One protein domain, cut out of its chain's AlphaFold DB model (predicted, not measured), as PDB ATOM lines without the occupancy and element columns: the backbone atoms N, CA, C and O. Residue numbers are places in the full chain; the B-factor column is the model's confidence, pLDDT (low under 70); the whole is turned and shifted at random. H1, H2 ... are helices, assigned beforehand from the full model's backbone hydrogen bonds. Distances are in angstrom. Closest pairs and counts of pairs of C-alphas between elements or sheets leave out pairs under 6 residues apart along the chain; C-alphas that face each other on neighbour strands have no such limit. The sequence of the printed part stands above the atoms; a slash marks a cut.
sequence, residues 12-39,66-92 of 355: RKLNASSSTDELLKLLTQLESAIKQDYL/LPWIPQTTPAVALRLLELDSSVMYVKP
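Overview. This is residues 12 to 39 and 66 to 92 of the 355 residues of an uncharacterized protein of Gossypium lobatum (UniProt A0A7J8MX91). Two helices of equal residue count, H2 and H3, lie side by side and run the same way, with the short helix H1 near the first half of H2 and away from H3. The end of the printed part, residues 87 to 92, runs on past the last residue of H3. There are 55 printed residues with three named helices, H1, H2 and H3 in that order, and no named strand; the class is all helix. The whole is only just loose, close to compact, with a radius of gyration of the C-alphas of 12.2 A, and spans 36 by 25 by 16 A.

Along the chain. H1 is residues 12 to 16, beginning at C-alpha 12 (24.296, 58.136, -15.656). H2 is residues 20 to 33, 19.9 A long from first to last C-alpha, beginning at C-alpha 20 (31.740, 44.372, -17.804). H3 is residues 73 to 86, 20.0 A long, ending at C-alpha 86 (26.443, 50.093, -38.240).

Arrangement. H1 and H2 only just touch, with 3 pairs of C-alphas within 8 A; the closest C-alphas are those of Leu 14 and Leu 23, 6.9 A apart. H2 touches H1 with residues 23 to 26 alone. H2 and H3 touch and run the same way at a shallow tilt of 14 degrees. Their closest C-alphas are those of Thr 20 and Thr 73, 6.0 A apart. H1 and H3 are apart. In H1, H2 and H3 every O i to N i+4 pair is within hydrogen-bond range.

Size, cuts and confidence. The two C-alphas farthest apart are those of Trp 68 and Pro 92, 37.1 A. Residues 40 to 65 are not printed, and C-alphas 39 and 66 are 19.0 A apart across this cut, which falls in the link from H2 to H3. The link from H1 to H2 is tight. The mean pLDDT of the printed part is 90.3, and residues 91 to 92 are under 70.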
ATOM      1  N   ARG A  12      24.120  58.317 -17.109       94.25
ATOM      2  CA  ARG A  12      24.296  58.136 -15.656       94.25
ATOM      3  C   ARG A  12      24.520  56.672 -15.281       94.25
ATOM      4  O   ARG A  12      25.389  56.394 -14.463       94.25
ATOM      5  N   LYS A  13      23.758  55.744 -15.873       93.50
ATOM      6  CA  LYS A  13      23.948  54.303 -15.649       93.50
ATOM      7  C   LYS A  13      25.319  53.843 -16.138       93.50
ATOM      8  O   LYS A  13      25.984  53.123 -15.412       93.50
ATOM      9  N   LEU A  14      25.756  54.308 -17.309       93.19
ATOM     10  CA  LEU A  14      27.074  53.994 -17.857       93.19
ATOM     11  C   LEU A  14      28.200  54.475 -16.939       93.19
ATOM     12  O   LEU A  14      29.111  53.705 -16.661       93.19
ATOM     13  N   ASN A  15      28.107  55.698 -16.411       92.94
ATOM     14  CA  ASN A  15      29.099  56.228 -15.471       92.94
ATOM     15  C   ASN A  15      29.082  55.512 -14.111       92.94
ATOM     16  O   ASN A  15      30.114  55.412 -13.456       92.94
ATOM     17  N   ALA A  16      27.918  55.027 -13.673       94.31
ATOM     18  CA  ALA A  16      27.790  54.259 -12.437       94.31
ATOM     19  C   ALA A  16      28.253  52.799 -12.586       94.31
ATOM     20  O   ALA A  16      28.501  52.133 -11.579       94.31
ATOM     21  N   SER A  17      28.353  52.290 -13.818       93.00
ATOM     22  CA  SER A  17      28.704  50.899 -14.070       93.00
ATOM     23  C   SER A  17      30.183  50.629 -13.861       93.00
ATOM     24  O   SER A  17      31.055  51.236 -14.477       93.00
ATOM     25  N   SER A  18      30.455  49.644 -13.009       92.06
ATOM     26  CA  SER A  18      31.815  49.200 -12.678       92.06
ATOM     27  C   SER A  18      32.164  47.833 -13.272       92.06
ATOM     28  O   SER A  18      33.332  47.448 -13.295       92.06
ATOM     29  N   SER A  19      31.163  47.090 -13.761       93.81
ATOM     30  CA  SER A  19      31.322  45.717 -14.239       93.81
ATOM     31  C   SER A  19      31.125  45.594 -15.750       93.81
ATOM     32  O   SER A  19      30.315  46.285 -16.368       93.81
ATOM     33  N   THR A  20      31.861  44.669 -16.368       93.44
ATOM     34  CA  THR A  20      31.740  44.372 -17.804       93.44
ATOM     35  C   THR A  20      30.371  43.793 -18.160       93.44
ATOM     36  O   THR A  20      29.865  44.062 -19.244       93.44
ATOM     37  N   ASP A  21      29.752  43.041 -17.249       91.44
ATOM     38  CA  ASP A  21      28.399  42.503 -17.415       91.44
ATOM     39  C   ASP A  21      27.339  43.615 -17.452       91.44
ATOM     40  O   ASP A  21      26.460  43.615 -18.314       91.44
ATOM     41  N   GLU A  22      27.441  44.616 -16.572       92.44
ATOM     42  CA  GLU A  22      26.563  45.790 -16.629       92.44
ATOM     43  C   GLU A  22      26.751  46.590 -17.917       92.44
ATOM     44  O   GLU A  22      25.761  46.988 -18.529       92.44
ATOM     45  N   LEU A  23      27.995  46.778 -18.369       93.06
ATOM     46  CA  LEU A  23      28.272  47.464 -19.633       93.06
ATOM     47  C   LEU A  23      27.654  46.729 -20.828       93.06
ATOM     48  O   LEU A  23      27.063  47.374 -21.692       93.06
ATOM     49  N   LEU A  24      27.724  45.394 -20.862       91.81
ATOM     50  CA  LEU A  24      27.058  44.597 -21.896       91.81
ATOM     51  C   LEU A  24      25.539  44.773 -21.848       91.81
ATOM     52  O   LEU A  24      24.922  44.975 -22.889       91.81
ATOM     53  N   LYS A  25      24.928  44.774 -20.657       91.62
ATOM     54  CA  LYS A  25      23.485  45.036 -20.510       91.62
ATOM     55  C   LYS A  25      23.111  46.430 -21.006       91.62
ATOM     56  O   LYS A  25      22.114  46.581 -21.706       91.62
ATOM     57  N   LEU A  26      23.895  47.451 -20.664       92.56
ATOM     58  CA  LEU A  26      23.658  48.822 -21.121       92.56
ATOM     59  C   LEU A  26      23.820  48.965 -22.636       92.56
ATOM     60  O   LEU A  26      23.042  49.689 -23.259       92.56
ATOM     61  N   LEU A  27      24.780  48.256 -23.230       91.75
ATOM     62  CA  LEU A  27      24.962  48.198 -24.676       91.75
ATOM     63  C   LEU A  27      23.767  47.521 -25.356       91.75
ATOM     64  O   LEU A  27      23.200  48.091 -26.281       91.75
ATOM     65  N   THR A  28      23.314  46.374 -24.847       90.56
ATOM     66  CA  THR A  28      22.102  45.693 -25.329       90.56
ATOM     67  C   THR A  28      20.872  46.607 -25.254       90.56
ATOM     68  O   THR A  28      20.075  46.655 -26.191       90.56
ATOM     69  N   GLN A  29      20.718  47.389 -24.175       89.75
ATOM     70  CA  GLN A  29      19.641  48.387 -24.073       89.75
ATOM     71  C   GLN A  29      19.743  49.442 -25.176       89.75
ATOM     72  O   GLN A  29      18.732  49.764 -25.801       89.75
ATOM     73  N   LEU A  30      20.945  49.963 -25.435       90.56
ATOM     74  CA  LEU A  30      21.179  50.943 -26.492       90.56
ATOM     75  C   LEU A  30      20.869  50.361 -27.878       90.56
ATOM     76  O   LEU A  30      20.133  50.988 -28.636       90.56
ATOM     77  N   GLU A  31      21.366  49.156 -28.177       90.88
ATOM     78  CA  GLU A  31      21.073  48.433 -29.422       90.88
ATOM     79  C   GLU A  31      19.560  48.309 -29.644       90.88
ATOM     80  O   GLU A  31      19.069  48.595 -30.731       90.88
ATOM     81  N   SER A  32      18.807  47.952 -28.598       87.31
ATOM     82  CA  SER A  32      17.348  47.810 -28.672       87.31
ATOM     83  C   SER A  32      16.587  49.138 -28.807       87.31
ATOM     84  O   SER A  32      15.454  49.158 -29.288       87.31
ATOM     85  N   ALA A  33      17.182  50.248 -28.364       88.25
ATOM     86  CA  ALA A  33      16.555  51.566 -28.390       88.25
ATOM     87  C   ALA A  33      16.706  52.274 -29.746       88.25
ATOM     88  O   ALA A  33      15.913  53.171 -30.071       88.25
ATOM     89  N   ILE A  34      17.723  51.898 -30.525       88.38
ATOM     90  CA  ILE A  34      17.936  52.381 -31.889       88.38
ATOM     91  C   ILE A  34      16.949  51.657 -32.813       88.38
ATOM     92  O   ILE A  34      16.769  50.445 -32.728       88.38
ATOM     93  N   LYS A  35      16.272  52.397 -33.701       87.75
ATOM     94  CA  LYS A  35      15.385  51.755 -34.684       87.75
ATOM     95  C   LYS A  35      16.223  51.010 -35.718       87.75
ATOM     96  O   LYS A  35      17.230  51.544 -36.176       87.75
ATOM     97  N   GLN A  36      15.738  49.850 -36.154       85.44
ATOM     98  CA  GLN A  36      16.396  49.032 -37.174       85.44
ATOM     99  C   GLN A  36      16.635  49.789 -38.491       85.44
ATOM    100  O   GLN A  36      17.661  49.583 -39.125       85.44
ATOM    101  N   ASP A  37      15.768  50.742 -38.846       87.50
ATOM    102  CA  ASP A  37      15.930  51.593 -40.038       87.50
ATOM    103  C   ASP A  37      17.187  52.487 -40.001       87.50
ATOM    104  O   ASP A  37      17.637  52.972 -41.039       87.50
ATOM    105  N   TYR A  38      17.744  52.736 -38.811       88.38
ATOM    106  CA  TYR A  38      18.990  53.488 -38.627       88.38
ATOM    107  C   TYR A  38      20.218  52.586 -38.515       88.38
ATOM    108  O   TYR A  38      21.317  53.097 -38.318       88.38
ATOM    109  N   LEU A  39      20.055  51.269 -38.617       90.25
ATOM    110  CA  LEU A  39      21.149  50.310 -38.582       90.25
ATOM    111  C   LEU A  39      21.380  49.746 -39.984       90.25
ATOM    112  O   LEU A  39      20.462  49.603 -40.791       90.25
ATOM    113  N   LEU A  66      24.134  38.234 -24.596       83.94
ATOM    114  CA  LEU A  66      24.523  37.084 -25.407       83.94
ATOM    115  C   LEU A  66      25.405  36.128 -24.585       83.94
ATOM    116  O   LEU A  66      26.495  36.523 -24.166       83.94
ATOM    117  N   PRO A  67      24.984  34.866 -24.369       85.81
ATOM    118  CA  PRO A  67      25.654  33.965 -23.431       85.81
ATOM    119  C   PRO A  67      27.041  33.505 -23.905       85.81
ATOM    120  O   PRO A  67      27.825  32.999 -23.107       85.81
ATOM    121  N   TRP A  68      27.356  33.671 -25.193       88.69
ATOM    122  CA  TRP A  68      28.658  33.322 -25.773       88.69
ATOM    123  C   TRP A  68      29.642  34.494 -25.843       88.69
ATOM    124  O   TRP A  68      30.803  34.277 -26.197       88.69
ATOM    125  N   ILE A  69      29.220  35.724 -25.531       87.56
ATOM    126  CA  ILE A  69      30.141  36.862 -25.489       87.56
ATOM    127  C   ILE A  69      30.908  36.815 -24.163       87.56
ATOM    128  O   ILE A  69      30.293  36.815 -23.095       87.56
ATOM    129  N   PRO A  70      32.251  36.793 -24.191       91.81
ATOM    130  CA  PRO A  70      33.025  36.809 -22.962       91.81
ATOM    131  C   PRO A  70      32.829  38.147 -22.237       91.81
ATOM    132  O   PRO A  70      32.938  39.207 -22.850       91.81
ATOM    133  N   GLN A  71      32.604  38.107 -20.920       91.94
ATOM    134  CA  GLN A  71      32.400  39.286 -20.060       91.94
ATOM    135  C   GLN A  71      33.711  40.047 -19.806       91.94
ATOM    136  O   GLN A  71      34.190  40.183 -18.680       91.94
ATOM    137  N   THR A  72      34.328  40.532 -20.875       94.81
ATOM    138  CA  THR A  72      35.630  41.199 -20.861       94.81
ATOM    139  C   THR A  72      35.523  42.559 -21.535       94.81
ATOM    140  O   THR A  72      34.773  42.723 -22.496       94.81
ATOM    141  N   THR A  73      36.297  43.538 -21.071       94.62
ATOM    142  CA  THR A  73      36.319  44.891 -21.648       94.62
ATOM    143  C   THR A  73      36.601  44.910 -23.157       94.62
ATOM    144  O   THR A  73      35.908  45.638 -23.864       94.62
ATOM    145  N   PRO A  74      37.532  44.094 -23.706       96.12
ATOM    146  CA  PRO A  74      37.737  44.025 -25.152       96.12
ATOM    147  C   PRO A  74      36.493  43.566 -25.916       96.12
ATOM    148  O   PRO A  74      36.218  44.085 -26.989       96.12
ATOM    149  N   ALA A  75      35.716  42.628 -25.367       94.62
ATOM    150  CA  ALA A  75      34.492  42.161 -26.010       94.62
ATOM    151  C   ALA A  75      33.410  43.248 -26.044       94.62
ATOM    152  O   ALA A  75      32.765  43.430 -27.074       94.62
ATOM    153  N   VAL A  76      33.272  44.015 -24.955       94.25
ATOM    154  CA  VAL A  76      32.402  45.204 -24.912       94.25
ATOM    155  C   VAL A  76      32.831  46.215 -25.974       94.25
ATOM    156  O   VAL A  76      32.002  46.682 -26.749       94.25
ATOM    157  N   ALA A  77      34.129  46.526 -26.041       95.31
ATOM    158  CA  ALA A  77      34.667  47.499 -26.985       95.31
ATOM    159  C   ALA A  77      34.469  47.070 -28.446       95.31
ATOM    160  O   ALA A  77      34.077  47.890 -29.270       95.31
ATOM    161  N   LEU A  78      34.692  45.790 -28.767       95.12
ATOM    162  CA  LEU A  78      34.454  45.253 -30.108       95.12
ATOM    163  C   LEU A  78      32.982  45.356 -30.502       95.12
ATOM    164  O   LEU A  78      32.683  45.769 -31.619       95.12
ATOM    165  N   ARG A  79      32.070  45.030 -29.583       93.56
ATOM    166  CA  ARG A  79      30.635  45.120 -29.847       93.56
ATOM    167  C   ARG A  79      30.172  46.570 -30.016       93.56
ATOM    168  O   ARG A  79      29.375  46.854 -30.901       93.56
ATOM    169  N   LEU A  80      30.709  47.493 -29.218       93.94
ATOM    170  CA  LEU A  80      30.448  48.926 -29.366       93.94
ATOM    171  C   LEU A  80      30.985  49.474 -30.694       93.94
ATOM    172  O   LEU A  80      30.294  50.247 -31.345       93.94
ATOM    173  N   LEU A  81      32.188  49.063 -31.104       94.81
ATOM    174  CA  LEU A  81      32.781  49.455 -32.384       94.81
ATOM    175  C   LEU A  81      31.944  48.949 -33.565       94.81
ATOM    176  O   LEU A  81      31.717  49.679 -34.526       94.81
ATOM    177  N   GLU A  82      31.469  47.707 -33.482       94.56
ATOM    178  CA  GLU A  82      30.572  47.118 -34.474       94.56
ATOM    179  C   GLU A  82      29.252  47.900 -34.564       94.56
ATOM    180  O   GLU A  82      28.829  48.262 -35.663       94.56
ATOM    181  N   LEU A  83      28.643  48.229 -33.418       93.12
ATOM    182  CA  LEU A  83      27.436  49.052 -33.354       93.12
ATOM    183  C   LEU A  83      27.661  50.453 -33.936       93.12
ATOM    184  O   LEU A  83      26.883  50.889 -34.773       93.12
ATOM    185  N   ASP A  84      28.721  51.160 -33.540       93.62
ATOM    186  CA  ASP A  84      29.007  52.506 -34.057       93.62
ATOM    187  C   ASP A  84      29.195  52.494 -35.580       93.62
ATOM    188  O   ASP A  84      28.655  53.342 -36.289       93.62
ATOM    189  N   SER A  85      29.865  51.460 -36.102       93.00
ATOM    190  CA  SER A  85      30.044  51.284 -37.544       93.00
ATOM    191  C   SER A  85      28.749  50.974 -38.304       93.00
ATOM    192  O   SER A  85      28.686  51.203 -39.514       93.00
ATOM    193  N   SER A  86      27.719  50.455 -37.624       93.12
ATOM    194  CA  SER A  86      26.443  50.093 -38.240       93.12
ATOM    195  C   SER A  86      25.396  51.204 -38.184       93.12
ATOM    196  O   SER A  86      24.413  51.132 -38.924       93.12
ATOM    197  N   VAL A  87      25.596  52.244 -37.366       92.31
ATOM    198  CA  VAL A  87      24.663  53.372 -37.251       92.31
ATOM    199  C   VAL A  87      24.748  54.280 -38.481       92.31
ATOM    200  O   VAL A  87      25.757  54.921 -38.773       92.31
ATOM    201  N   MET A  88      23.627  54.397 -39.187       89.44
ATOM    202  CA  MET A  88      23.451  55.293 -40.324       89.44
ATOM    203  C   MET A  88      23.017  56.682 -39.847       89.44
ATOM    204  O   MET A  88      21.859  56.922 -39.500       89.44
ATOM    205  N   TYR A  89      23.945  57.639 -39.889       81.81
ATOM    206  CA  TYR A  89      23.664  59.041 -39.580       81.81
ATOM    207  C   TYR A  89      22.935  59.726 -40.743       81.81
ATOM    208  O   TYR A  89      23.538  60.384 -41.596       81.81
ATOM    209  N   VAL A  90      21.611  59.588 -40.784       78.19
ATOM    210  CA  VAL A  90      20.774  60.363 -41.705       78.19
ATOM    211  C   VAL A  90      20.716  61.800 -41.195       78.19
ATOM    212  O   VAL A  90      20.185  62.066 -40.116       78.19
ATOM    213  N   LYS A  91      21.261  62.747 -41.968       68.69
ATOM    214  CA  LYS A  91      21.036  64.172 -41.700       68.69
ATOM    215  C   LYS A  91      19.530  64.408 -41.782       68.69
ATOM    216  O   LYS A  91      18.964  64.091 -42.829       68.69
ATOM    217  N   PRO A  92      18.875  64.948 -40.741       62.50
ATOM    218  CA  PRO A  92      17.491  65.355 -40.882       62.50
ATOM    219  C   PRO A  92      17.450  66.404 -41.992       62.50
ATOM    220  O   PRO A  92      18.010  67.496 -41.859       62.50
TER     221      PRO A  92